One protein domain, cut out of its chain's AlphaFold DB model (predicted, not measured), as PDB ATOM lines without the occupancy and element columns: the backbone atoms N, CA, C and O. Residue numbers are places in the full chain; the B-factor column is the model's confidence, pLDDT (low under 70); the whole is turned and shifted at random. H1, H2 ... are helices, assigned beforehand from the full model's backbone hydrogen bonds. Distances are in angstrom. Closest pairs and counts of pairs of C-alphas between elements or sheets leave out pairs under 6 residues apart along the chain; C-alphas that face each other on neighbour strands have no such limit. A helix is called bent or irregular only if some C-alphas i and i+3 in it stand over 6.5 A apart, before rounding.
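AT A GLANCE: This is residues 26 to 232 of the 232 residues of an uncharacterized protein of Butyricimonas virosa (UniProt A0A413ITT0). Two long helical hairpins, H1 with H2 and H4 with H5, pack side by side as an elongated four-helix bundle. The bent helix H3 runs outside it, its arm H3a packing on H1 and its arm H3b on H4, while H6 covers H3b and the short H7 crosses H1 near its first residues. The printed part has 207 residues, with seven named helices, H1 to H7 in chain order, and no named strand; the class is all helix. It is compact, with a radius of gyration of the C-alphas of 17.7 A, and spans 50 by 32 by 31 A.

HOW THE PARTS SIT: Begin at H1, residues 31 to 61, the hub, which touches four other helices. H2, residues 69 to 89, forms a hairpin with it, at a shallow tilt of 24 degrees, opposite ways; the closest C-alphas are those of Asp 49 and Ile 80, 6.4 A apart. H3, residues 95 to 127, was assigned as one helix by its hydrogen bonds but is bent: C-alphas 111 and 114 are 7.1 A apart, and its arms H3a, residues 95 to 111, and H3b, residues 114 to 127, stand at 53 degrees, a steep tilt. H3a touches H1 with residues 105 to 109 alone, closest at the C-alphas of Leu 105 and Ile 43, 6.9 A. H4, residues 134 to 168, touches H1 at the C-alphas of Ile 146 and Ile 48, 5.5 A, and, with residues 137 to 145 alone, H3b at those of Ala 141 and Lys 124, 4.9 A. H5, residues 177 to 197, forms a hairpin with H4, closest at the C-alphas of Asn 183 and Asn 147, 5.0 A, and touches H2 at those of Ile 182 and Met 76, 4.9 A. H1, H2, H4 and H5 are a bundle, helices side by side. H6, residues 208 to 221, touches H3b at a shallow tilt of 22 degrees, opposite ways, closest at the C-alphas of Ala 213 and Leu 119, 5.3 A. H7, residues 224 to 230, touches H1 at the C-alphas of Ile 224 and Lys 36, 5.9 A, only just about perpendicular at 73 degrees. Each O i to N i+4 pair is within hydrogen-bond range in H1, H2, H3a, H3b, H4, H6 and H7; in H5, 16 of 17 are.

IN THESE COORDINATES: Find C-alpha 31 at (5.978, 52.585, 157.148); from there H1 runs 45.0 A to residue 61. H2 measures 30.4 A, H3a 24.6 A and H3b 19.9 A. H4, the longest helix by residues, runs 50.5 A from C-alpha 134 at (46.454, 71.182, 164.495), and H5 31.0 A. H6 measures 19.7 A, and H7 ends at C-alpha 230, (5.884, 68.700, 160.851).

THE WHOLE: The two C-alphas farthest apart, those of Asp 132 and Met 169, are 53.7 A apart. The printed part has no cut and no long link; it ends at the chain's last residue, 232. Mean pLDDT of the printed part is 85.2, and it is under 70 at residues 26 to 31, 90 to 97, 199 to 201 and 230 to 232.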
ATOM      1  N   ILE A  26      12.734  44.640 154.531       59.66
ATOM      2  CA  ILE A  26      12.492  46.083 154.605       59.66
ATOM      3  C   ILE A  26      11.065  46.406 154.139       59.66
ATOM      4  O   ILE A  26      10.396  47.243 154.743       59.66
ATOM      5  N   SER A  27      10.553  45.698 153.129       62.91
ATOM      6  CA  SER A  27       9.193  45.889 152.607       62.91
ATOM      7  C   SER A  27       8.070  45.488 153.580       62.91
ATOM      8  O   SER A  27       6.967  46.020 153.470       62.91
ATOM      9  N   VAL A  28       8.341  44.602 154.551       63.28
ATOM     10  CA  VAL A  28       7.366  44.139 155.570       63.28
ATOM     11  C   VAL A  28       7.342  45.049 156.804       63.28
ATOM     12  O   VAL A  28       6.460  44.953 157.657       63.28
ATOM     13  N   MET A  29       8.319  45.943 156.922       69.56
ATOM     14  CA  MET A  29       8.425  46.859 158.044       69.56
ATOM     15  C   MET A  29       7.336  47.936 157.969       69.56
ATOM     16  O   MET A  29       7.087  48.513 156.910       69.56
ATOM     17  N   GLY A  30       6.707  48.241 159.109       69.00
ATOM     18  CA  GLY A  30       5.748  49.345 159.200       69.00
ATOM     19  C   GLY A  30       6.345  50.647 158.657       69.00
ATOM     20  O   GLY A  30       7.525  50.924 158.883       69.00
ATOM     21  N   LEU A  31       5.532  51.435 157.945       69.50
ATOM     22  CA  LEU A  31       5.978  52.585 157.148       69.50
ATOM     23  C   LEU A  31       6.896  53.544 157.927       69.50
ATOM     24  O   LEU A  31       7.959  53.907 157.431       69.50
ATOM     25  N   ASP A  32       6.530  53.897 159.162       70.25
ATOM     26  CA  ASP A  32       7.304  54.822 160.001       70.25
ATOM     27  C   ASP A  32       8.671  54.240 160.411       70.25
ATOM     28  O   ASP A  32       9.680  54.945 160.388       70.25
ATOM     29  N   ASN A  33       8.741  52.938 160.711       74.25
ATOM     30  CA  ASN A  33       9.999  52.256 161.035       74.25
ATOM     31  C   ASN A  33      10.899  52.124 159.801       74.25
ATOM     32  O   ASN A  33      12.108  52.335 159.903       74.25
ATOM     33  N   ARG A  34      10.304  51.836 158.634       73.44
ATOM     34  CA  ARG A  34      11.015  51.769 157.355       73.44
ATOM     35  C   ARG A  34      11.607  53.130 157.002       73.44
ATOM     36  O   ARG A  34      12.808  53.217 156.761       73.44
ATOM     37  N   LYS A  35      10.784  54.188 157.037       73.25
ATOM     38  CA  LYS A  35      11.226  55.573 156.817       73.25
ATOM     39  C   LYS A  35      12.366  55.914 157.777       73.25
ATOM     40  O   LYS A  35      13.438  56.296 157.325       73.25
ATOM     41  N   LYS A  36      12.191  55.685 159.079       78.69
ATOM     42  CA  LYS A  36      13.238  55.921 160.081       78.69
ATOM     43  C   LYS A  36      14.558  55.215 159.748       78.69
ATOM     44  O   LYS A  36      15.598  55.867 159.750       78.69
ATOM     45  N   TYR A  37      14.527  53.912 159.468       82.06
ATOM     46  CA  TYR A  37      15.728  53.136 159.142       82.06
ATOM     47  C   TYR A  37      16.454  53.702 157.915       82.06
ATOM     48  O   TYR A  37      17.643  54.000 157.982       82.06
ATOM     49  N   ILE A  38      15.711  53.949 156.836       81.81
ATOM     50  CA  ILE A  38      16.248  54.480 155.579       81.81
ATOM     51  C   ILE A  38      16.832  55.883 155.748       81.81
ATOM     52  O   ILE A  38      17.990  56.103 155.402       81.81
ATOM     53  N   TYR A  39      16.049  56.826 156.282       84.81
ATOM     54  CA  TYR A  39      16.479  58.218 156.406       84.81
ATOM     55  C   TYR A  39      17.673  58.340 157.351       84.81
ATOM     56  O   TYR A  39      18.639  59.013 157.013       84.81
ATOM     57  N   SER A  40      17.660  57.635 158.490       85.12
ATOM     58  CA  SER A  40      18.812  57.634 159.404       85.12
ATOM     59  C   SER A  40      20.078  57.091 158.734       85.12
ATOM     60  O   SER A  40      21.135  57.707 158.848       85.12
ATOM     61  N   GLY A  41      19.973  55.992 157.980       87.69
ATOM     62  CA  GLY A  41      21.110  55.431 157.253       87.69
ATOM     63  C   GLY A  41      21.637  56.361 156.155       87.69
ATOM     64  O   GLY A  41      22.850  56.500 156.025       87.69
ATOM     65  N   LEU A  42      20.754  57.040 155.414       88.94
ATOM     66  CA  LEU A  42      21.136  57.975 154.349       88.94
ATOM     67  C   LEU A  42      21.767  59.267 154.885       88.94
ATOM     68  O   LEU A  42      22.836  59.633 154.407       88.94
ATOM     69  N   ILE A  43      21.196  59.894 155.924       90.44
ATOM     70  CA  ILE A  43      21.795  61.084 156.565       90.44
ATOM     71  C   ILE A  43      23.207  60.764 157.050       90.44
ATOM     72  O   ILE A  43      24.158  61.508 156.801       90.44
ATOM     73  N   VAL A  44      23.362  59.625 157.732       91.56
ATOM     74  CA  VAL A  44      24.664  59.180 158.227       91.56
ATOM     75  C   VAL A  44      25.619  58.902 157.069       91.56
ATOM     76  O   VAL A  44      26.788  59.281 157.142       91.56
ATOM     77  N   ALA A  45      25.140  58.282 155.991       92.94
ATOM     78  CA  ALA A  45      25.971  57.966 154.842       92.94
ATOM     79  C   ALA A  45      26.483  59.217 154.113       92.94
ATOM     80  O   ALA A  45      27.670  59.294 153.793       92.94
ATOM     81  N   ASP A  46      25.614  60.199 153.878       92.75
ATOM     82  CA  ASP A  46      25.987  61.457 153.230       92.75
ATOM     83  C   ASP A  46      26.933  62.278 154.116       92.75
ATOM     84  O   ASP A  46      27.953  62.783 153.638       92.75
ATOM     85  N   THR A  47      26.697  62.277 155.431       94.25
ATOM     86  CA  THR A  47      27.612  62.883 156.408       94.25
ATOM     87  C   THR A  47      28.996  62.224 156.380       94.25
ATOM     88  O   THR A  47      30.021  62.911 156.339       94.25
ATOM     89  N   ILE A  48      29.054  60.886 156.393       96.69
ATOM     90  CA  ILE A  48      30.311  60.130 156.311       96.69
ATOM     91  C   ILE A  48      31.045  60.450 155.006       96.69
ATOM     92  O   ILE A  48      32.256  60.668 155.041       96.69
ATOM     93  N   ASP A  49      30.339  60.497 153.873       97.12
ATOM     94  CA  ASP A  49      30.950  60.807 152.580       97.12
ATOM     95  C   ASP A  49      31.578  62.209 152.569       97.12
ATOM     96  O   ASP A  49      32.736  62.370 152.170       97.12
ATOM     97  N   GLY A  50      30.863  63.204 153.109       96.75
ATOM     98  CA  GLY A  50      31.388  64.552 153.317       96.75
ATOM     99  C   GLY A  50      32.693  64.538 154.119       96.75
ATOM    100  O   GLY A  50      33.727  65.006 153.637       96.75
ATOM    101  N   TYR A  51      32.697  63.908 155.297       97.75
ATOM    102  CA  TYR A  51      33.904  63.824 156.126       97.75
ATOM    103  C   TYR A  51      35.047  63.029 155.478       97.75
ATOM    104  O   TYR A  51      36.208  63.365 155.720       97.75
ATOM    105  N   ILE A  52      34.770  62.018 154.644       98.06
ATOM    106  CA  ILE A  52      35.806  61.303 153.877       98.06
ATOM    107  C   ILE A  52      36.480  62.252 152.883       98.06
ATOM    108  O   ILE A  52      37.714  62.290 152.816       98.06
ATOM    109  N   LEU A  53      35.702  63.030 152.123       97.50
ATOM    110  CA  LEU A  53      36.240  63.998 151.161       97.50
ATOM    111  C   LEU A  53      37.101  65.052 151.856       97.50
ATOM    112  O   LEU A  53      38.221  65.338 151.423       97.50
ATOM    113  N   GLU A  54      36.610  65.590 152.969       97.50
ATOM    114  CA  GLU A  54      37.382  66.555 153.731       97.50
ATOM    115  C   GLU A  54      38.648  65.922 154.343       97.50
ATOM    116  O   GLU A  54      39.724  66.524 154.317       97.50
ATOM    117  N   LEU A  55      38.567  64.687 154.849       97.19
ATOM    118  CA  LEU A  55      39.722  63.962 155.382       97.19
ATOM    119  C   LEU A  55      40.785  63.720 154.305       97.19
ATOM    120  O   LEU A  55      41.973  63.887 154.583       97.19
ATOM    121  N   ILE A  56      40.390  63.390 153.072       96.81
ATOM    122  CA  ILE A  56      41.317  63.282 151.934       96.81
ATOM    123  C   ILE A  56      42.062  64.605 151.722       96.81
ATOM    124  O   ILE A  56      43.283  64.596 151.543       96.81
ATOM    125  N   ASN A  57      41.348  65.731 151.750       96.75
ATOM    126  CA  ASN A  57      41.937  67.051 151.532       96.75
ATOM    127  C   ASN A  57      42.912  67.440 152.650       96.75
ATOM    128  O   ASN A  57      44.033  67.858 152.358       96.75
ATOM    129  N   ASP A  58      42.543  67.228 153.913       94.81
ATOM    130  CA  ASP A  58      43.440  67.499 155.043       94.81
ATOM    131  C   ASP A  58      44.661  66.576 155.043       94.81
ATOM    132  O   ASP A  58      45.777  67.042 155.255       94.81
ATOM    133  N   THR A  59      44.476  65.293 154.718       94.12
ATOM    134  CA  THR A  59      45.574  64.315 154.638       94.12
ATOM    135  C   THR A  59      46.582  64.690 153.545       94.12
ATOM    136  O   THR A  59      47.786  64.465 153.692       94.12
ATOM    137  N   LYS A  60      46.114  65.277 152.434       94.44
ATOM    138  CA  LYS A  60      46.990  65.863 151.408       94.44
ATOM    139  C   LYS A  60      47.697  67.112 151.934       94.44
ATOM    140  O   LYS A  60      48.907  67.213 151.756       94.44
ATOM    141  N   ARG A  61      46.976  68.019 152.607       93.19
ATOM    142  CA  ARG A  61      47.531  69.263 153.174       93.19
ATOM    143  C   ARG A  61      48.677  68.991 154.152       93.19
ATOM    144  O   ARG A  61      49.688  69.680 154.095       93.19
ATOM    145  N   CYS A  62      48.556  67.967 154.998       91.06
ATOM    146  CA  CYS A  62      49.591  67.593 155.968       91.06
ATOM    147  C   CYS A  62      50.636  66.591 155.434       91.06
ATOM    148  O   CYS A  62      51.405  66.033 156.214       91.06
ATOM    149  N   ASN A  63      50.696  66.350 154.116       90.81
ATOM    150  CA  ASN A  63      51.639  65.423 153.472       90.81
ATOM    151  C   ASN A  63      51.574  63.964 153.980       90.81
ATOM    152  O   ASN A  63      52.524  63.191 153.826       90.81
ATOM    153  N   LEU A  64      50.436  63.550 154.542       89.62
ATOM    154  CA  LEU A  64      50.198  62.179 155.001       89.62
ATOM    155  C   LEU A  64      49.514  61.302 153.948       89.62
ATOM    156  O   LEU A  64      49.301  60.114 154.184       89.62
ATOM    157  N   TYR A  65      49.204  61.837 152.761       89.44
ATOM    158  CA  TYR A  65      48.540  61.103 151.676       89.44
ATOM    159  C   TYR A  65      49.492  60.126 150.957       89.44
ATOM    160  O   TYR A  65      49.817  60.265 149.778       89.44
ATOM    161  N   ARG A  66      49.950  59.110 151.694       88.19
ATOM    162  CA  ARG A  66      50.907  58.073 151.276       88.19
ATOM    163  C   ARG A  66      50.376  56.670 151.582       88.19
ATOM    164  O   ARG A  66      49.233  56.515 152.012       88.19
ATOM    165  N   GLN A  67      51.178  55.640 151.305       83.44
ATOM    166  CA  GLN A  67      50.816  54.235 151.542       83.44
ATOM    167  C   GLN A  67      50.308  54.028 152.984       83.44
ATOM    168  O   GLN A  67      50.813  54.647 153.915       83.44
ATOM    169  N   GLY A  68      49.273  53.204 153.166       86.38
ATOM    170  CA  GLY A  68      48.504  53.136 154.418       86.38
ATOM    171  C   GLY A  68      47.313  54.093 154.382       86.38
ATOM    172  O   GLY A  68      46.226  53.678 153.983       86.38
ATOM    173  N   PHE A  69      47.530  55.377 154.692       90.38
ATOM    174  CA  PHE A  69      46.484  56.415 154.710       90.38
ATOM    175  C   PHE A  69      45.687  56.491 153.402       90.38
ATOM    176  O   PHE A  69      44.460  56.412 153.413       90.38
ATOM    177  N   LYS A  70      46.376  56.565 152.254       94.19
ATOM    178  CA  LYS A  70      45.746  56.578 150.922       94.19
ATOM    179  C   LYS A  70      44.911  55.319 150.669       94.19
ATOM    180  O   LYS A  70      43.856  55.402 150.050       94.19
ATOM    181  N   GLY A  71      45.382  54.160 151.134       94.38
ATOM    182  CA  GLY A  71      44.673  52.889 150.984       94.38
ATOM    183  C   GLY A  71      43.347  52.889 151.742       94.38
ATOM    184  O   GLY A  71      42.313  52.592 151.150       94.38
ATOM    185  N   SER A  72      43.375  53.300 153.011       94.38
ATOM    186  CA  SER A  72      42.174  53.402 153.847       94.38
ATOM    187  C   SER A  72      41.175  54.428 153.318       94.38
ATOM    188  O   SER A  72      39.988  54.133 153.248       94.38
ATOM    189  N   LEU A  73      41.639  55.601 152.875       96.88
ATOM    190  CA  LEU A  73      40.761  56.636 152.315       96.88
ATOM    191  C   LEU A  73      40.063  56.178 151.032       96.88
ATOM    192  O   LEU A  73      38.853  56.352 150.892       96.88
ATOM    193  N   ASN A  74      40.808  55.552 150.116       96.12
ATOM    194  CA  ASN A  74      40.240  55.017 148.881       96.12
ATOM    195  C   ASN A  74      39.221  53.908 149.161       96.12
ATOM    196  O   ASN A  74      38.185  53.845 148.498       96.12
ATOM    197  N   GLU A  75      39.503  53.039 150.136       97.00
ATOM    198  CA  GLU A  75      38.574  51.979 150.509       97.00
ATOM    199  C   GLU A  75      37.310  52.548 151.156       97.00
ATOM    200  O   GLU A  75      36.216  52.193 150.723       97.00
ATOM    201  N   MET A  76      37.432  53.482 152.107       97.94
ATOM    202  CA  MET A  76      36.275  54.163 152.702       97.94
ATOM    203  C   MET A  76      35.409  54.832 151.630       97.94
ATOM    204  O   MET A  76      34.200  54.607 151.612       97.94
ATOM    205  N   LYS A  77      36.020  55.566 150.688       97.69
ATOM    206  CA  LYS A  77      35.290  56.227 149.596       97.69
ATOM    207  C   LYS A  77      34.543  55.221 148.711       97.69
ATOM    208  O   LYS A  77      33.349  55.358 148.470       97.69
ATOM    209  N   ARG A  78      35.213  54.139 148.302       97.19
ATOM    210  CA  ARG A  78      34.588  53.071 147.505       97.19
ATOM    211  C   ARG A  78      33.418  52.404 148.233       97.19
ATOM    212  O   ARG A  78      32.451  51.986 147.598       97.19
ATOM    213  N   ARG A  79      33.529  52.223 149.551       96.88
ATOM    214  CA  ARG A  79      32.511  51.551 150.367       96.88
ATOM    215  C   ARG A  79      31.310  52.439 150.632       96.88
ATOM    216  O   ARG A  79      30.196  51.928 150.559       96.88
ATOM    217  N   ILE A  80      31.515  53.733 150.874       96.50
ATOM    218  CA  ILE A  80      30.390  54.637 151.121       96.50
ATOM    219  C   ILE A  80      29.530  54.810 149.871       96.50
ATOM    220  O   ILE A  80      28.309  54.746 149.969       96.50
ATOM    221  N   ASP A  81      30.144  54.891 148.686       93.62
ATOM    222  CA  ASP A  81      29.402  54.980 147.424       93.62
ATOM    223  C   ASP A  81      28.515  53.734 147.208       93.62
ATOM    224  O   ASP A  81      27.355  53.845 146.809       93.62
ATOM    225  N   LYS A  82      29.023  52.538 147.552       92.50
ATOM    226  CA  LYS A  82      28.242  51.288 147.504       92.50
ATOM    227  C   LYS A  82      27.111  51.256 148.527       92.50
ATOM    228  O   LYS A  82      26.004  50.864 148.171       92.50
ATOM    229  N   TYR A  83      27.388  51.653 149.768       90.69
ATOM    230  CA  TYR A  83      26.381  51.693 150.829       90.69
ATOM    231  C   TYR A  83      25.227  52.628 150.454       90.69
ATOM    232  O   TYR A  83      24.066  52.230 150.514       90.69
ATOM    233  N   LYS A  84      25.548  53.830 149.959       88.75
ATOM    234  CA  LYS A  84      24.550  54.781 149.463       88.75
ATOM    235  C   LYS A  84      23.721  54.197 148.329       88.75
ATOM    236  O   LYS A  84      22.503  54.268 148.412       88.75
ATOM    237  N   SER A  85      24.347  53.587 147.318       85.31
ATOM    238  CA  SER A  85      23.608  52.953 146.214       85.31
ATOM    239  C   SER A  85      22.584  51.944 146.734       85.31
ATOM    240  O   SER A  85      21.410  52.063 146.413       85.31
ATOM    241  N   ILE A  86      22.999  51.021 147.610       82.19
ATOM    242  CA  ILE A  86      22.110  50.003 148.197       82.19
ATOM    243  C   ILE A  86      20.945  50.659 148.950       82.19
ATOM    244  O   ILE A  86      19.790  50.262 148.780       82.19
ATOM    245  N   MET A  87      21.242  51.677 149.762       78.81
ATOM    246  CA  MET A  87      20.224  52.394 150.523       78.81
ATOM    247  C   MET A  87      19.247  53.117 149.598       78.81
ATOM    248  O   MET A  87      18.051  52.917 149.758       78.81
ATOM    249  N   TYR A  88      19.708  53.878 148.603       75.75
ATOM    250  CA  TYR A  88      18.835  54.568 147.647       75.75
ATOM    251  C   TYR A  88      17.992  53.591 146.810       75.75
ATOM    252  O   TYR A  88      16.787  53.806 146.652       75.75
ATOM    253  N   ASP A  89      18.582  52.490 146.338       72.88
ATOM    254  CA  ASP A  89      17.891  51.477 145.528       72.88
ATOM    255  C   ASP A  89      16.770  50.772 146.318       72.88
ATOM    256  O   ASP A  89      15.760  50.365 145.745       72.88
ATOM    257  N   SER A  90      16.882  50.696 147.650       66.44
ATOM    258  CA  SER A  90      15.846  50.115 148.523       66.44
ATOM    259  C   SER A  90      14.571  50.974 148.674       66.44
ATOM    260  O   SER A  90      13.556  50.513 149.217       66.44
ATOM    261  N   VAL A  91      14.599  52.229 148.207       60.12
ATOM    262  CA  VAL A  91      13.551  53.250 148.431       60.12
ATOM    263  C   VAL A  91      13.022  53.810 147.117       60.12
ATOM    264  O   VAL A  91      11.820  54.039 146.974       60.12
ATOM    265  N   CYS A  92      13.909  54.021 146.148       58.75
ATOM    266  CA  CYS A  92      13.629  54.711 144.893       58.75
ATOM    267  C   CYS A  92      13.069  53.763 143.826       58.75
ATOM    268  O   CYS A  92      13.634  53.621 142.746       58.75
ATOM    269  N   ILE A  93      11.933  53.124 144.118       59.28
ATOM    270  CA  ILE A  93      11.230  52.261 143.149       59.28
ATOM    271  C   ILE A  93      10.594  53.112 142.029       59.28
ATOM    272  O   ILE A  93      10.397  52.638 140.912       59.28
ATOM    273  N   THR A  94      10.297  54.387 142.309       62.44
ATOM    274  CA  THR A  94       9.732  55.354 141.357       62.44
ATOM    275  C   THR A  94      10.443  56.708 141.440       62.44
ATOM    276  O   THR A  94      11.008  57.078 142.471       62.44
ATOM    277  N   GLU A  95      10.366  57.486 140.357       69.25
ATOM    278  CA  GLU A  95      10.930  58.842 140.294       69.25
ATOM    279  C   GLU A  95      10.254  59.808 141.286       69.25
ATOM    280  O   GLU A  95      10.900  60.698 141.833       69.25
ATOM    281  N   SER A  96       8.961  59.619 141.573       69.81
ATOM    282  CA  SER A  96       8.249  60.416 142.579       69.81
ATOM    283  C   SER A  96       8.741  60.122 143.996       69.81
ATOM    284  O   SER A  96       9.006  61.061 144.744       69.81
ATOM    285  N   SER A  97       8.948  58.847 144.346       69.25
ATOM    286  CA  SER A  97       9.523  58.462 145.642       69.25
ATOM    287  C   SER A  97      10.959  58.958 145.805       69.25
ATOM    288  O   SER A  97      11.349  59.340 146.905       69.25
ATOM    289  N   LYS A  98      11.728  59.017 144.711       70.81
ATOM    290  CA  LYS A  98      13.075  59.597 144.715       70.81
ATOM    291  C   LYS A  98      13.059  61.097 145.017       70.81
ATOM    292  O   LYS A  98      13.845  61.548 145.840       70.81
ATOM    293  N   ARG A  99      12.144  61.862 144.409       75.50
ATOM    294  CA  ARG A  99      11.996  63.304 144.695       75.50
ATOM    295  C   ARG A  99      11.542  63.574 146.129       75.50
ATOM    296  O   ARG A  99      12.101  64.461 146.764       75.50
ATOM    297  N   GLU A 100      10.573  62.807 146.636       79.25
ATOM    298  CA  GLU A 100      10.140  62.896 148.042       79.25
ATOM    299  C   GLU A 100      11.317  62.617 148.988       79.25
ATOM    300  O   GLU A 100      11.555  63.378 149.922       79.25
ATOM    301  N   LEU A 101      12.086  61.557 148.715       80.06
ATOM    302  CA  LEU A 101      13.268  61.194 149.494       80.06
ATOM    303  C   LEU A 101      14.303  62.323 149.513       80.06
ATOM    304  O   LEU A 101      14.741  62.703 150.592       80.06
ATOM    305  N   THR A 102      14.670  62.871 148.350       80.56
ATOM    306  CA  THR A 102      15.656  63.961 148.262       80.56
ATOM    307  C   THR A 102      15.189  65.211 149.008       80.56
ATOM    308  O   THR A 102      15.933  65.720 149.835       80.56
ATOM    309  N   SER A 103      13.940  65.649 148.815       82.75
ATOM    310  CA  SER A 103      13.401  66.827 149.515       82.75
ATOM    311  C   SER A 103      13.395  66.657 151.039       82.75
ATOM    312  O   SER A 103      13.663  67.599 151.786       82.75
ATOM    313  N   ASN A 104      13.078  65.450 151.510       85.38
ATOM    314  CA  ASN A 104      13.112  65.134 152.931       85.38
ATOM    315  C   ASN A 104      14.549  65.083 153.460       85.38
ATOM    316  O   ASN A 104      14.786  65.515 154.581       85.38
ATOM    317  N   LEU A 105      15.509  64.579 152.678       85.56
ATOM    318  CA  LEU A 105      16.920  64.586 153.070       85.56
ATOM    319  C   LEU A 105      17.469  66.007 153.198       85.56
ATOM    320  O   LEU A 105      18.156  66.258 154.179       85.56
ATOM    321  N   ASP A 106      17.105  66.931 152.303       85.75
ATOM    322  CA  ASP A 106      17.506  68.343 152.413       85.75
ATOM    323  C   ASP A 106      16.991  68.964 153.726       85.75
ATOM    324  O   ASP A 106      17.740  69.581 154.477       85.75
ATOM    325  N   THR A 107      15.723  68.707 154.065       85.94
ATOM    326  CA  THR A 107      15.117  69.175 155.327       85.94
ATOM    327  C   THR A 107      15.823  68.589 156.556       85.94
ATOM    328  O   THR A 107      16.015  69.263 157.566       85.94
ATOM    329  N   LEU A 108      16.194  67.308 156.492       86.75
ATOM    330  CA  LEU A 108      16.889  66.643 157.590       86.75
ATOM    331  C   LEU A 108      18.357  67.093 157.679       86.75
ATOM    332  O   LEU A 108      18.885  67.164 158.785       86.75
ATOM    333  N   ASP A 109      19.015  67.440 156.572       85.38
ATOM    334  CA  ASP A 109      20.373  67.998 156.604       85.38
ATOM    335  C   ASP A 109      20.410  69.324 157.376       85.38
ATOM    336  O   ASP A 109      21.264  69.506 158.247       85.38
ATOM    337  N   ASP A 110      19.418  70.196 157.173       84.69
ATOM    338  CA  ASP A 110      19.269  71.427 157.957       84.69
ATOM    339  C   ASP A 110      19.059  71.136 159.458       84.69
ATOM    340  O   ASP A 110      19.677  71.769 160.322       84.69
ATOM    341  N   GLU A 111      18.234  70.135 159.781       87.62
ATOM    342  CA  GLU A 111      17.896  69.767 161.162       87.62
ATOM    343  C   GLU A 111      19.072  69.125 161.923       87.62
ATOM    344  O   GLU A 111      19.278  69.392 163.113       87.62
ATOM    345  N   PHE A 112      19.854  68.270 161.254       90.06
ATOM    346  CA  PHE A 112      20.956  67.516 161.865       90.06
ATOM    347  C   PHE A 112      22.326  68.172 161.677       90.06
ATOM    348  O   PHE A 112      23.251  67.889 162.448       90.06
ATOM    349  N   GLY A 113      22.482  69.057 160.693       89.00
ATOM    350  CA  GLY A 113      23.773  69.610 160.294       89.00
ATOM    351  C   GLY A 113      24.482  70.348 161.429       89.00
ATOM    352  O   GLY A 113      25.693  70.192 161.615       89.00
ATOM    353  N   ASN A 114      23.746  71.110 162.245       92.12
ATOM    354  CA  ASN A 114      24.331  71.784 163.407       92.12
ATOM    355  C   ASN A 114      24.740  70.794 164.511       92.12
ATOM    356  O   ASN A 114      25.828  70.922 165.075       92.12
ATOM    357  N   ASP A 115      23.925  69.775 164.783       92.81
ATOM    358  CA  ASP A 115      24.224  68.779 165.817       92.81
ATOM    359  C   ASP A 115      25.461  67.943 165.449       92.81
ATOM    360  O   ASP A 115      26.345  67.716 166.280       92.81
ATOM    361  N   ILE A 116      25.588  67.561 164.174       93.56
ATOM    362  CA  ILE A 116      26.763  66.861 163.637       93.56
ATOM    363  C   ILE A 116      28.014  67.745 163.719       93.56
ATOM    364  O   ILE A 116      29.090  67.266 164.096       93.56
ATOM    365  N   LYS A 117      27.895  69.045 163.416       94.69
ATOM    366  CA  LYS A 117      28.999  70.004 163.590       94.69
ATOM    367  C   LYS A 117      29.413  70.105 165.055       94.69
ATOM    368  O   LYS A 117      30.614  70.088 165.333       94.69
ATOM    369  N   ILE A 118      28.465  70.175 165.989       94.31
ATOM    370  CA  ILE A 118      28.749  70.195 167.433       94.31
ATOM    371  C   ILE A 118      29.486  68.918 167.850       94.31
ATOM    372  O   ILE A 118      30.509  69.008 168.538       94.31
ATOM    373  N   LEU A 119      29.035  67.747 167.390       93.38
ATOM    374  CA  LEU A 119      29.707  66.473 167.654       93.38
ATOM    375  C   LEU A 119      31.155  66.488 167.142       93.38
ATOM    376  O   LEU A 119      32.075  66.164 167.896       93.38
ATOM    377  N   PHE A 120      31.382  66.928 165.902       95.62
ATOM    378  CA  PHE A 120      32.727  67.035 165.335       95.62
ATOM    379  C   PHE A 120      33.635  67.962 166.147       95.62
ATOM    380  O   PHE A 120      34.769  67.599 166.457       95.62
ATOM    381  N   HIS A 121      33.146  69.143 166.530       96.12
ATOM    382  CA  HIS A 121      33.940  70.091 167.313       96.12
ATOM    383  C   HIS A 121      34.241  69.562 168.719       96.12
ATOM    384  O   HIS A 121      35.336  69.802 169.225       96.12
ATOM    385  N   SER A 122      33.323  68.801 169.315       92.31
ATOM    386  CA  SER A 122      33.532  68.131 170.605       92.31
ATOM    387  C   SER A 122      34.632  67.069 170.502       92.31
ATOM    388  O   SER A 122      35.578  67.074 171.291       92.31
ATOM    389  N   ILE A 123      34.585  66.226 169.462       92.94
ATOM    390  CA  ILE A 123      35.646  65.250 169.157       92.94
ATOM    391  C   ILE A 123      36.980  65.968 168.933       92.94
ATOM    392  O   ILE A 123      37.995  65.593 169.521       92.94
ATOM    393  N   LYS A 124      36.991  67.028 168.119       94.75
ATOM    394  CA  LYS A 124      38.204  67.789 167.807       94.75
ATOM    395  C   LYS A 124      38.834  68.392 169.061       94.75
ATOM    396  O   LYS A 124      40.027  68.194 169.275       94.75
ATOM    397  N   ARG A 125      38.047  69.067 169.908       93.88
ATOM    398  CA  ARG A 125      38.509  69.619 171.196       93.88
ATOM    399  C   ARG A 125      39.093  68.546 172.105       93.88
ATOM    400  O   ARG A 125      40.078  68.795 172.794       93.88
ATOM    401  N   TYR A 126      38.499  67.358 172.113       90.62
ATOM    402  CA  TYR A 126      39.013  66.250 172.904       90.62
ATOM    403  C   TYR A 126      40.360  65.743 172.372       90.62
ATOM    404  O   TYR A 126      41.308  65.630 173.143       90.62
ATOM    405  N   VAL A 127      40.483  65.528 171.057       90.56
ATOM    406  CA  VAL A 127      41.735  65.095 170.404       90.56
ATOM    407  C   VAL A 127      42.870  66.108 170.610       90.56
ATOM    408  O   VAL A 127      44.013  65.706 170.822       90.56
ATOM    409  N   GLN A 128      42.565  67.410 170.618       92.12
ATOM    410  CA  GLN A 128      43.541  68.484 170.873       92.12
ATOM    411  C   GLN A 128      44.254  68.372 172.223       92.12
ATOM    412  O   GLN A 128      45.341  68.917 172.371       92.12
ATOM    413  N   LYS A 129      43.686  67.657 173.202       90.31
ATOM    414  CA  LYS A 129      44.332  67.431 174.505       90.31
ATOM    415  C   LYS A 129      45.545  66.498 174.419       90.31
ATOM    416  O   LYS A 129      46.320  66.442 175.366       90.31
ATOM    417  N   PHE A 130      45.675  65.748 173.324       86.56
ATOM    418  CA  PHE A 130      46.672  64.686 173.167       86.56
ATOM    419  C   PHE A 130      47.683  64.958 172.052       86.56
ATOM    420  O   PHE A 130      48.703  64.277 171.979       86.56
ATOM    421  N   ILE A 131      47.381  65.883 171.136       88.12
ATOM    422  CA  ILE A 131      48.157  66.098 169.914       88.12
ATOM    423  C   ILE A 131      48.296  67.592 169.650       88.12
ATOM    424  O   ILE A 131      47.301  68.286 169.451       88.12
ATOM    425  N   ASP A 132      49.542  68.052 169.551       87.44
ATOM    426  CA  ASP A 132      49.853  69.475 169.379       87.44
ATOM    427  C   ASP A 132      49.693  69.961 167.933       87.44
ATOM    428  O   ASP A 132      49.412  71.133 167.694       87.44
ATOM    429  N   ASN A 133      49.870  69.079 166.941       90.81
ATOM    430  CA  ASN A 133      49.777  69.464 165.531       90.81
ATOM    431  C   ASN A 133      48.300  69.658 165.118       90.81
ATOM    432  O   ASN A 133      47.562  68.667 165.031       90.81
ATOM    433  N   PRO A 134      47.862  70.887 164.776       91.56
ATOM    434  CA  PRO A 134      46.454  71.182 164.495       91.56
ATOM    435  C   PRO A 134      45.902  70.477 163.247       91.56
ATOM    436  O   PRO A 134      44.711  70.147 163.187       91.56
ATOM    437  N   ASP A 135      46.751  70.234 162.245       92.62
ATOM    438  CA  ASP A 135      46.357  69.525 161.027       92.62
ATOM    439  C   ASP A 135      46.108  68.044 161.315       92.62
ATOM    440  O   ASP A 135      45.115  67.470 160.859       92.62
ATOM    441  N   HIS A 136      46.971  67.426 162.124       92.44
ATOM    442  CA  HIS A 136      46.830  66.020 162.497       92.44
ATOM    443  C   HIS A 136      45.636  65.812 163.431       92.44
ATOM    444  O   HIS A 136      44.857  64.883 163.220       92.44
ATOM    445  N   VAL A 137      45.425  66.724 164.388       93.00
ATOM    446  CA  VAL A 137      44.201  66.790 165.199       93.00
ATOM    447  C   VAL A 137      42.961  66.755 164.310       93.00
ATOM    448  O   VAL A 137      42.036  65.989 164.566       93.00
ATOM    449  N   THR A 138      42.929  67.588 163.267       95.12
ATOM    450  CA  THR A 138      41.752  67.693 162.397       95.12
ATOM    451  C   THR A 138      41.543  66.399 161.603       95.12
ATOM    452  O   THR A 138      40.416  65.908 161.537       95.12
ATOM    453  N   CYS A 139      42.617  65.782 161.097       94.62
ATOM    454  CA  CYS A 139      42.548  64.474 160.437       94.62
ATOM    455  C   CYS A 139      41.987  63.383 161.363       94.62
ATOM    456  O   CYS A 139      41.092  62.630 160.976       94.62
ATOM    457  N   ILE A 140      42.492  63.308 162.595       92.50
ATOM    458  CA  ILE A 140      42.079  62.299 163.576       92.50
ATOM    459  C   ILE A 140      40.637  62.528 164.011       92.50
ATOM    460  O   ILE A 140      39.873  61.570 164.099       92.50
ATOM    461  N   ALA A 141      40.233  63.783 164.221       94.00
ATOM    462  CA  ALA A 141      38.855  64.119 164.554       94.00
ATOM    463  C   ALA A 141      37.880  63.718 163.436       94.00
ATOM    464  O   ALA A 141      36.816  63.166 163.719       94.00
ATOM    465  N   ARG A 142      38.258  63.916 162.164       95.94
ATOM    466  CA  ARG A 142      37.462  63.474 161.008       95.94
ATOM    467  C   ARG A 142      37.375  61.951 160.903       95.94
ATOM    468  O   ARG A 142      36.287  61.411 160.740       95.94
ATOM    469  N   ALA A 143      38.492  61.242 161.057       94.38
ATOM    470  CA  ALA A 143      38.478  59.778 161.095       94.38
ATOM    471  C   ALA A 143      37.626  59.247 162.264       94.38
ATOM    472  O   ALA A 143      36.885  58.278 162.118       94.38
ATOM    473  N   SER A 144      37.681  59.935 163.404       92.81
ATOM    474  CA  SER A 144      36.928  59.604 164.612       92.81
ATOM    475  C   SER A 144      35.423  59.806 164.446       92.81
ATOM    476  O   SER A 144      34.659  58.922 164.826       92.81
ATOM    477  N   ILE A 145      34.968  60.913 163.845       94.50
ATOM    478  CA  ILE A 145      33.531  61.090 163.585       94.50
ATOM    479  C   ILE A 145      33.019  60.079 162.549       94.50
ATOM    480  O   ILE A 145      31.938  59.531 162.740       94.50
ATOM    481  N   ILE A 146      33.814  59.734 161.525       96.50
ATOM    482  CA  ILE A 146      33.475  58.649 160.584       96.50
ATOM    483  C   ILE A 146      33.296  57.319 161.332       96.50
ATOM    484  O   ILE A 146      32.335  56.590 161.078       96.50
ATOM    485  N   ASN A 147      34.184  57.005 162.280       93.12
ATOM    486  CA  ASN A 147      34.083  55.806 163.113       93.12
ATOM    487  C   ASN A 147      32.806  55.804 163.972       93.12
ATOM    488  O   ASN A 147      32.061  54.828 163.962       93.12
ATOM    489  N   VAL A 148      32.520  56.909 164.668       91.00
ATOM    490  CA  VAL A 148      31.321  57.051 165.515       91.00
ATOM    491  C   VAL A 148      30.042  56.888 164.691       91.00
ATOM    492  O   VAL A 148      29.158  56.117 165.061       91.00
ATOM    493  N   LEU A 149      29.958  57.568 163.547       92.25
ATOM    494  CA  LEU A 149      28.786  57.537 162.677       92.25
ATOM    495  C   LEU A 149      28.593  56.168 162.008       92.25
ATOM    496  O   LEU A 149      27.483  55.643 161.984       92.25
ATOM    497  N   SER A 150      29.665  55.538 161.525       93.00
ATOM    498  CA  SER A 150      29.569  54.178 160.974       93.00
ATOM    499  C   SER A 150      29.206  53.147 162.047       93.00
ATOM    500  O   SER A 150      28.426  52.237 161.774       93.00
ATOM    501  N   GLY A 151      29.698  53.315 163.279       89.94
ATOM    502  CA  GLY A 151      29.294  52.509 164.432       89.94
ATOM    503  C   GLY A 151      27.804  52.650 164.749       89.94
ATOM    504  O   GLY A 151      27.128  51.646 164.976       89.94
ATOM    505  N   TYR A 152      27.268  53.873 164.680       89.12
ATOM    506  CA  TYR A 152      25.834  54.123 164.825       89.12
ATOM    507  C   TYR A 152      25.002  53.361 163.784       89.12
ATOM    508  O   TYR A 152      24.052  52.670 164.156       89.12
ATOM    509  N   SER A 153      25.376  53.427 162.501       88.25
ATOM    510  CA  SER A 153      24.677  52.682 161.445       88.25
ATOM    511  C   SER A 153      24.705  51.173 161.687       88.25
ATOM    512  O   SER A 153      23.660  50.537 161.608       88.25
ATOM    513  N   ILE A 154      25.852  50.605 162.082       88.62
ATOM    514  CA  ILE A 154      25.963  49.171 162.412       88.62
ATOM    515  C   ILE A 154      25.009  48.797 163.555       88.62
ATOM    516  O   ILE A 154      24.281  47.810 163.467       88.62
ATOM    517  N   MET A 155      24.966  49.600 164.623       84.94
ATOM    518  CA  MET A 155      24.048  49.363 165.742       84.94
ATOM    519  C   MET A 155      22.576  49.442 165.314       84.94
ATOM    520  O   MET A 155      21.734  48.710 165.848       84.94
ATOM    521  N   ASN A 156      22.255  50.329 164.370       83.94
ATOM    522  CA  ASN A 156      20.914  50.457 163.818       83.94
ATOM    523  C   ASN A 156      20.538  49.220 162.988       83.94
ATOM    524  O   ASN A 156      19.472  48.646 163.227       83.94
ATOM    525  N   ASP A 157      21.431  48.746 162.112       85.06
ATOM    526  CA  ASP A 157      21.258  47.511 161.334       85.06
ATOM    527  C   ASP A 157      20.989  46.318 162.267       85.06
ATOM    528  O   ASP A 157      20.008  45.589 162.092       85.06
ATOM    529  N   GLU A 158      21.781  46.163 163.333       86.38
ATOM    530  CA  GLU A 158      21.616  45.090 164.322       86.38
ATOM    531  C   GLU A 158      20.297  45.198 165.106       86.38
ATOM    532  O   GLU A 158      19.664  44.192 165.460       86.38
ATOM    533  N   LYS A 159      19.876  46.421 165.448       84.25
ATOM    534  CA  LYS A 159      18.611  46.672 166.157       84.25
ATOM    535  C   LYS A 159      17.423  46.306 165.276       84.25
ATOM    536  O   LYS A 159      16.514  45.612 165.739       84.25
ATOM    537  N   VAL A 160      17.436  46.739 164.019       83.25
ATOM    538  CA  VAL A 160      16.358  46.475 163.065       83.25
ATOM    539  C   VAL A 160      16.334  45.002 162.665       83.25
ATOM    540  O   VAL A 160      15.258  44.409 162.662       83.25
ATOM    541  N   SER A 161      17.494  44.375 162.461       82.62
ATOM    542  CA  SER A 161      17.623  42.924 162.254       82.62
ATOM    543  C   SER A 161      16.904  42.140 163.350       82.62
ATOM    544  O   SER A 161      16.047  41.309 163.065       82.62
ATOM    545  N   ARG A 162      17.146  42.474 164.628       82.31
ATOM    546  CA  ARG A 162      16.474  41.827 165.771       82.31
ATOM    547  C   ARG A 162      14.959  42.017 165.776       82.31
ATOM    548  O   ARG A 162      14.237  41.101 166.170       82.31
ATOM    549  N   ILE A 163      14.472  43.196 165.391       82.00
ATOM    550  CA  ILE A 163      13.031  43.468 165.291       82.00
ATOM    551  C   ILE A 163      12.429  42.627 164.163       82.00
ATOM    552  O   ILE A 163      11.446  41.919 164.383       82.00
ATOM    553  N   MET A 164      13.049  42.647 162.984       78.25
ATOM    554  CA  MET A 164      12.556  41.932 161.812       78.25
ATOM    555  C   MET A 164      12.591  40.421 161.998       78.25
ATOM    556  O   MET A 164      11.630  39.756 161.617       78.25
ATOM    557  N   SER A 165      13.617  39.877 162.656       80.62
ATOM    558  CA  SER A 165      13.674  38.440 162.922       80.62
ATOM    559  C   SER A 165      12.501  37.954 163.771       80.62
ATOM    560  O   SER A 165      11.948  36.882 163.528       80.62
ATOM    561  N   LYS A 166      12.067  38.773 164.740       82.00
ATOM    562  CA  LYS A 166      10.885  38.482 165.566       82.00
ATOM    563  C   LYS A 166       9.592  38.568 164.761       82.00
ATOM    564  O   LYS A 166       8.756  37.681 164.874       82.00
ATOM    565  N   VAL A 167       9.437  39.618 163.950       80.00
ATOM    566  CA  VAL A 167       8.230  39.843 163.135       80.00
ATOM    567  C   VAL A 167       8.062  38.754 162.077       80.00
ATOM    568  O   VAL A 167       6.962  38.253 161.874       80.00
ATOM    569  N   MET A 168       9.153  38.369 161.416       75.81
ATOM    570  CA  MET A 168       9.128  37.389 160.331       75.81
ATOM    571  C   MET A 168       9.277  35.940 160.811       75.81
ATOM    572  O   MET A 168       9.235  35.035 159.980       75.81
ATOM    573  N   MET A 169       9.491  35.720 162.114       79.69
ATOM    574  CA  MET A 169       9.768  34.405 162.711       79.69
ATOM    575  C   MET A 169      10.891  33.629 161.990       79.69
ATOM    576  O   MET A 169      10.835  32.408 161.850       79.69
ATOM    577  N   ARG A 170      11.912  34.343 161.505       76.88
ATOM    578  CA  ARG A 170      13.093  33.793 160.821       76.88
ATOM    579  C   ARG A 170      14.297  34.684 161.079       76.88
ATOM    580  O   ARG A 170      14.112  35.867 161.327       76.88
ATOM    581  N   ASP A 171      15.510  34.168 160.941       77.00
ATOM    582  CA  ASP A 171      16.705  35.006 161.060       77.00
ATOM    583  C   ASP A 171      16.803  36.000 159.889       77.00
ATOM    584  O   ASP A 171      16.912  35.617 158.722       77.00
ATOM    585  N   VAL A 172      16.751  37.291 160.218       77.56
ATOM    586  CA  VAL A 172      16.975  38.427 159.322       77.56
ATOM    587  C   VAL A 172      18.255  39.133 159.759       77.56
ATOM    588  O   VAL A 172      18.401  39.504 160.921       77.56
ATOM    589  N   CYS A 173      19.171  39.328 158.813       80.62
ATOM    590  CA  CYS A 173      20.420  40.054 159.009       80.62
ATOM    591  C   CYS A 173      20.487  41.186 157.983       80.62
ATOM    592  O   CYS A 173      20.521  40.926 156.779       80.62
ATOM    593  N   LEU A 174      20.453  42.422 158.470       79.56
ATOM    594  CA  LEU A 174      20.582  43.644 157.675       79.56
ATOM    595  C   LEU A 174      21.995  44.228 157.737       79.56
ATOM    596  O   LEU A 174      22.233  45.275 157.151       79.56
ATOM    597  N   ASP A 175      22.917  43.562 158.431       80.50
ATOM    598  CA  ASP A 175      24.294  44.006 158.595       80.50
ATOM    599  C   ASP A 175      24.965  44.291 157.244       80.50
ATOM    600  O   ASP A 175      25.302  43.365 156.494       80.50
ATOM    601  N   ASP A 176      25.244  45.563 156.962       86.12
ATOM    602  CA  ASP A 176      25.897  45.929 155.712       86.12
ATOM    603  C   ASP A 176      27.432  45.807 155.810       86.12
ATOM    604  O   ASP A 176      28.116  46.352 156.684       86.12
ATOM    605  N   VAL A 177      28.021  45.058 154.878       90.19
ATOM    606  CA  VAL A 177      29.473  44.815 154.850       90.19
ATOM    607  C   VAL A 177      30.284  46.066 154.504       90.19
ATOM    608  O   VAL A 177      31.464  46.151 154.849       90.19
ATOM    609  N   ASN A 178      29.687  47.031 153.805       93.12
ATOM    610  CA  ASN A 178      30.344  48.264 153.401       93.12
ATOM    611  C   ASN A 178      30.437  49.240 154.570       93.12
ATOM    612  O   ASN A 178      31.523  49.775 154.792       93.12
ATOM    613  N   ILE A 179      29.373  49.411 155.363       91.88
ATOM    614  CA  ILE A 179      29.437  50.283 156.546       91.88
ATOM    615  C   ILE A 179      30.395  49.726 157.611       91.88
ATOM    616  O   ILE A 179      31.189  50.473 158.186       91.88
ATOM    617  N   LYS A 180      30.446  48.395 157.772       93.12
ATOM    618  CA  LYS A 180      31.456  47.715 158.603       93.12
ATOM    619  C   LYS A 180      32.882  47.935 158.097       93.12
ATOM    620  O   LYS A 180      33.790  48.160 158.896       93.12
ATOM    621  N   ALA A 181      33.092  47.902 156.780       93.94
ATOM    622  CA  ALA A 181      34.400  48.177 156.191       93.94
ATOM    623  C   ALA A 181      34.834  49.639 156.394       93.94
ATOM    624  O   ALA A 181      36.006  49.884 156.675       93.94
ATOM    625  N   ILE A 182      33.907  50.602 156.313       96.56
ATOM    626  CA  ILE A 182      34.184  52.013 156.629       96.56
ATOM    627  C   ILE A 182      34.605  52.153 158.091       96.56
ATOM    628  O   ILE A 182      35.637  52.763 158.377       96.56
ATOM    629  N   ASN A 183      33.852  51.539 159.008       95.06
ATOM    630  CA  ASN A 183      34.182  51.549 160.428       95.06
ATOM    631  C   ASN A 183      35.591  50.986 160.681       95.06
ATOM    632  O   ASN A 183      36.426  51.632 161.316       95.06
ATOM    633  N   PHE A 184      35.901  49.827 160.096       93.50
ATOM    634  CA  PHE A 184      37.224  49.217 160.191       93.50
ATOM    635  C   PHE A 184      38.342  50.123 159.645       93.50
ATOM    636  O   PHE A 184      39.343  50.347 160.326       93.50
ATOM    637  N   GLU A 185      38.180  50.667 158.437       95.00
ATOM    638  CA  GLU A 185      39.213  51.495 157.806       95.00
ATOM    639  C   GLU A 185      39.398  52.847 158.514       95.00
ATOM    640  O   GLU A 185      40.526  53.332 158.584       95.00
ATOM    641  N   SER A 186      38.355  53.420 159.119       92.75
ATOM    642  CA  SER A 186      38.472  54.640 159.936       92.75
ATOM    643  C   SER A 186      39.252  54.411 161.242       92.75
ATOM    644  O   SER A 186      40.114  55.217 161.615       92.75
ATOM    645  N   ASN A 187      39.044  53.261 161.895       90.25
ATOM    646  CA  ASN A 187      39.835  52.839 163.055       90.25
ATOM    647  C   ASN A 187      41.295  52.589 162.675       90.25
ATOM    648  O   ASN A 187      42.215  53.077 163.330       90.25
ATOM    649  N   LYS A 188      41.518  51.872 161.572       90.50
ATOM    650  CA  LYS A 188      42.856  51.604 161.034       90.50
ATOM    651  C   LYS A 188      43.590  52.896 160.667       90.50
ATOM    652  O   LYS A 188      44.768  53.035 160.983       90.50
ATOM    653  N   PHE A 189      42.886  53.854 160.064       90.81
ATOM    654  CA  PHE A 189      43.407  55.179 159.740       90.81
ATOM    655  C   PHE A 189      43.868  55.927 160.997       90.81
ATOM    656  O   PHE A 189      44.975  56.463 161.025       90.81
ATOM    657  N   THR A 190      43.066  55.898 162.064       86.56
ATOM    658  CA  THR A 190      43.442  56.464 163.371       86.56
ATOM    659  C   THR A 190      44.648  55.730 163.974       86.56
ATOM    660  O   THR A 190      45.570  56.363 164.486       86.56
ATOM    661  N   GLY A 191      44.720  54.404 163.821       83.56
ATOM    662  CA  GLY A 191      45.876  53.595 164.225       83.56
ATOM    663  C   GLY A 191      47.180  53.975 163.509       83.56
ATOM    664  O   GLY A 191      48.249  53.946 164.120       83.56
ATOM    665  N   TYR A 192      47.121  54.409 162.247       85.31
ATOM    666  CA  TYR A 192      48.303  54.938 161.558       85.31
ATOM    667  C   TYR A 192      48.815  56.240 162.185       85.31
ATOM    668  O   TYR A 192      50.026  56.450 162.224       85.31
ATOM    669  N   PHE A 193      47.940  57.092 162.726       80.44
ATOM    670  CA  PHE A 193      48.373  58.288 163.455       80.44
ATOM    671  C   PHE A 193      49.087  57.952 164.764       80.44
ATOM    672  O   PHE A 193      50.083  58.602 165.076       80.44
ATOM    673  N   ALA A 194      48.659  56.908 165.478       74.69
ATOM    674  CA  ALA A 194      49.380  56.443 166.665       74.69
ATOM    675  C   ALA A 194      50.843  56.098 166.325       74.69
ATOM    676  O   ALA A 194      51.759  56.496 167.033       74.69
ATOM    677  N   SER A 195      51.104  55.491 165.161       76.81
ATOM    678  CA  SER A 195      52.486  55.201 164.739       76.81
ATOM    679  C   SER A 195      53.373  56.441 164.522       76.81
ATOM    680  O   SER A 195      54.593  56.313 164.534       76.81
ATOM    681  N   ILE A 196      52.784  57.632 164.339       82.69
ATOM    682  CA  ILE A 196      53.514  58.902 164.170       82.69
ATOM    683  C   ILE A 196      53.886  59.509 165.529       82.69
ATOM    684  O   ILE A 196      54.958  60.095 165.661       82.69
ATOM    685  N   TYR A 197      53.005  59.381 166.522       78.56
ATOM    686  CA  TYR A 197      53.136  60.034 167.830       78.56
ATOM    687  C   TYR A 197      53.623  59.109 168.952       78.56
ATOM    688  O   TYR A 197      53.921  59.584 170.043       78.56
ATOM    689  N   GLY A 198      53.715  57.802 168.697       71.12
ATOM    690  CA  GLY A 198      53.965  56.799 169.729       71.12
ATOM    691  C   GLY A 198      52.674  56.367 170.431       71.12
ATOM    692  O   GLY A 198      51.595  56.339 169.838       71.12
ATOM    693  N   GLU A 199      52.770  55.982 171.701       64.50
ATOM    694  CA  GLU A 199      51.616  55.506 172.470       64.50
ATOM    695  C   GLU A 199      50.664  56.664 172.819       64.50
ATOM    696  O   GLU A 199      50.829  57.343 173.829       64.50
ATOM    697  N   VAL A 200      49.642  56.887 171.985       66.38
ATOM    698  CA  VAL A 200      48.555  57.841 172.254       66.38
ATOM    699  C   VAL A 200      47.237  57.077 172.366       66.38
ATOM    700  O   VAL A 200      46.729  56.553 171.375       66.38
ATOM    701  N   ASN A 201      46.678  57.004 173.577       68.12
ATOM    702  CA  ASN A 201      45.389  56.359 173.827       68.12
ATOM    703  C   ASN A 201      44.262  57.402 173.843       68.12
ATOM    704  O   ASN A 201      44.021  58.050 174.861       68.12
ATOM    705  N   ILE A 202      43.586  57.572 172.707       72.75
ATOM    706  CA  ILE A 202      42.427  58.461 172.583       72.75
ATOM    707  C   ILE A 202      41.161  57.624 172.747       72.75
ATOM    708  O   ILE A 202      40.689  57.002 171.797       72.75
ATOM    709  N   ASP A 203      40.596  57.631 173.952       77.62
ATOM    710  CA  ASP A 203      39.305  57.000 174.216       77.62
ATOM    711  C   ASP A 203      38.184  58.042 174.169       77.62
ATOM    712  O   ASP A 203      38.005  58.825 175.106       77.62
ATOM    713  N   LEU A 204      37.444  58.066 173.058       75.75
ATOM    714  CA  LEU A 204      36.320  58.987 172.857       75.75
ATOM    715  C   LEU A 204      35.132  58.675 173.779       75.75
ATOM    716  O   LEU A 204      34.347  59.577 174.068       75.75
ATOM    717  N   TYR A 205      35.000  57.430 174.255       71.19
ATOM    718  CA  TYR A 205      33.877  57.010 175.100       71.19
ATOM    719  C   TYR A 205      33.944  57.611 176.505       71.19
ATOM    720  O   TYR A 205      32.914  57.751 177.160       71.19
ATOM    721  N   ASN A 206      35.130  58.036 176.944       71.19
ATOM    722  CA  ASN A 206      35.328  58.670 178.247       71.19
ATOM    723  C   ASN A 206      35.053  60.184 178.240       71.19
ATOM    724  O   ASN A 206      35.314  60.862 179.234       71.19
ATOM    725  N   CYS A 207      34.543  60.740 177.138       79.50
ATOM    726  CA  CYS A 207      34.231  62.160 177.038       79.50
ATOM    727  C   CYS A 207      32.718  62.413 177.134       79.50
ATOM    728  O   CYS A 207      31.970  62.174 176.186       79.50
ATOM    729  N   GLU A 208      32.278  62.963 178.271       81.25
ATOM    730  CA  GLU A 208      30.870  63.306 178.540       81.25
ATOM    731  C   GLU A 208      30.278  64.269 177.496       81.25
ATOM    732  O   GLU A 208      29.119  64.143 177.101       81.25
ATOM    733  N   GLU A 209      31.087  65.204 176.996       78.31
ATOM    734  CA  GLU A 209      30.685  66.162 175.965       78.31
ATOM    735  C   GLU A 209      30.341  65.460 174.640       78.31
ATOM    736  O   GLU A 209      29.281  65.707 174.059       78.31
ATOM    737  N   ILE A 210      31.196  64.531 174.195       81.94
ATOM    738  CA  ILE A 210      30.965  63.724 172.986       81.94
ATOM    739  C   ILE A 210      29.718  62.855 173.173       81.94
ATOM    740  O   ILE A 210      28.864  62.806 172.285       81.94
ATOM    741  N   PHE A 211      29.579  62.216 174.339       83.94
ATOM    742  CA  PHE A 211      28.409  61.401 174.666       83.94
ATOM    743  C   PHE A 211      27.107  62.214 174.629       83.94
ATOM    744  O   PHE A 211      26.103  61.762 174.073       83.94
ATOM    745  N   THR A 212      27.122  63.427 175.181       83.12
ATOM    746  CA  THR A 212      25.958  64.320 175.209       83.12
ATOM    747  C   THR A 212      25.574  64.772 173.803       83.12
ATOM    748  O   THR A 212      24.405  64.654 173.427       83.12
ATOM    749  N   ALA A 213      26.547  65.218 173.001       82.19
ATOM    750  CA  ALA A 213      26.315  65.619 171.613       82.19
ATOM    751  C   ALA A 213      25.736  64.460 170.783       82.19
ATOM    752  O   ALA A 213      24.736  64.622 170.085       82.19
ATOM    753  N   PHE A 214      26.308  63.263 170.924       85.94
ATOM    754  CA  PHE A 214      25.812  62.070 170.245       85.94
ATOM    755  C   PHE A 214      24.397  61.676 170.701       85.94
ATOM    756  O   PHE A 214      23.555  61.322 169.879       85.94
ATOM    757  N   SER A 215      24.098  61.793 171.996       84.62
ATOM    758  CA  SER A 215      22.775  61.475 172.551       84.62
ATOM    759  C   SER A 215      21.666  62.386 172.016       84.62
ATOM    760  O   SER A 215      20.522  61.946 171.885       84.62
ATOM    761  N   ILE A 216      21.971  63.652 171.713       84.19
ATOM    762  CA  ILE A 216      21.021  64.576 171.070       84.19
ATOM    763  C   ILE A 216      20.696  64.088 169.655       84.19
ATOM    764  O   ILE A 216      19.516  63.956 169.315       84.19
ATOM    765  N   ILE A 217      21.728  63.740 168.878       87.38
ATOM    766  CA  ILE A 217      21.575  63.201 167.521       87.38
ATOM    767  C   ILE A 217      20.750  61.912 167.554       87.38
ATOM    768  O   ILE A 217      19.759  61.818 166.834       87.38
ATOM    769  N   ASP A 218      21.081  60.948 168.419       86.62
ATOM    770  CA  ASP A 218      20.329  59.689 168.519       86.62
ATOM    771  C   ASP A 218      18.852  59.926 168.881       86.62
ATOM    772  O   ASP A 218      17.950  59.339 168.273       86.62
ATOM    773  N   LYS A 219      18.560  60.835 169.820       86.25
ATOM    774  CA  LYS A 219      17.173  61.186 170.174       86.25
ATOM    775  C   LYS A 219      16.397  61.741 168.980       86.25
ATOM    776  O   LYS A 219      15.258  61.319 168.767       86.25
ATOM    777  N   LYS A 220      16.998  62.647 168.202       88.19
ATOM    778  CA  LYS A 220      16.374  63.213 166.996       88.19
ATOM    779  C   LYS A 220      16.237  62.175 165.879       88.19
ATOM    780  O   LYS A 220      15.152  62.027 165.320       88.19
ATOM    781  N   MET A 221      17.272  61.371 165.627       86.06
ATOM    782  CA  MET A 221      17.251  60.268 164.654       86.06
ATOM    783  C   MET A 221      16.119  59.280 164.952       86.06
ATOM    784  O   MET A 221      15.411  58.809 164.058       86.06
ATOM    785  N   ASN A 222      15.867  59.007 166.236       82.50
ATOM    786  CA  ASN A 222      14.777  58.133 166.646       82.50
ATOM    787  C   ASN A 222      13.375  58.683 166.331       82.50
ATOM    788  O   ASN A 222      12.433  57.881 166.291       82.50
ATOM    789  N   LYS A 223      13.264  59.990 166.065       85.81
ATOM    790  CA  LYS A 223      12.038  60.753 165.805       85.81
ATOM    791  C   LYS A 223      11.963  61.351 164.393       85.81
ATOM    792  O   LYS A 223      11.094  62.176 164.142       85.81
ATOM    793  N   ILE A 224      12.796  60.905 163.444       85.50
ATOM    794  CA  ILE A 224      12.790  61.413 162.052       85.50
ATOM    795  C   ILE A 224      11.385  61.450 161.436       85.50
ATOM    796  O   ILE A 224      11.011  62.421 160.795       85.50
ATOM    797  N   HIS A 225      10.583  60.408 161.649       78.94
ATOM    798  CA  HIS A 225       9.215  60.347 161.133       78.94
ATOM    799  C   HIS A 225       8.289  61.432 161.715       78.94
ATOM    800  O   HIS A 225       7.347  61.827 161.039       78.94
ATOM    801  N   GLU A 226       8.528  61.909 162.943       83.81
ATOM    802  CA  GLU A 226       7.802  63.041 163.538       83.81
ATOM    803  C   GLU A 226       8.264  64.360 162.913       83.81
ATOM    804  O   GLU A 226       7.426  65.180 162.554       83.81
ATOM    805  N   ILE A 227       9.579  64.527 162.719       81.50
ATOM    806  CA  ILE A 227      10.181  65.714 162.086       81.50
ATOM    807  C   ILE A 227       9.616  65.890 160.672       81.50
ATOM    808  O   ILE A 227       9.065  66.937 160.350       81.50
ATOM    809  N   LEU A 228       9.627  64.820 159.872       78.56
ATOM    810  CA  LEU A 228       9.098  64.833 158.507       78.56
ATOM    811  C   LEU A 228       7.582  65.078 158.425       78.56
ATOM    812  O   LEU A 228       7.095  65.505 157.384       78.56
ATOM    813  N   LYS A 229       6.820  64.799 159.492       78.25
ATOM    814  CA  LYS A 229       5.376  65.095 159.556       78.25
ATOM    815  C   LYS A 229       5.089  66.562 159.893       78.25
ATOM    816  O   LYS A 229       3.985  67.014 159.632       78.25
ATOM    817  N   GLN A 230       6.034  67.279 160.502       67.81
ATOM    818  CA  GLN A 230       5.884  68.700 160.851       67.81
ATOM    819  C   GLN A 230       6.238  69.631 159.686       67.81
ATOM    820  O   GLN A 230       5.825  70.787 159.683       67.81
ATOM    821  N   THR A 231       7.009  69.130 158.722       57.88
ATOM    822  CA  THR A 231       7.510  69.880 157.563       57.88
ATOM    823  C   THR A 231       6.741  69.599 156.267       57.88
ATOM    824  O   THR A 231       7.049  70.209 155.248       57.88
ATOM    825  N   ALA A 232       5.772  68.676 156.300       54.97
ATOM    826  CA  ALA A 232       4.863  68.342 155.199       54.97
ATOM    827  C   ALA A 232       3.544  69.119 155.313       54.97
ATOM    828  O   ALA A 232       3.011  69.512 154.252       54.97
TER     829      ALA A 232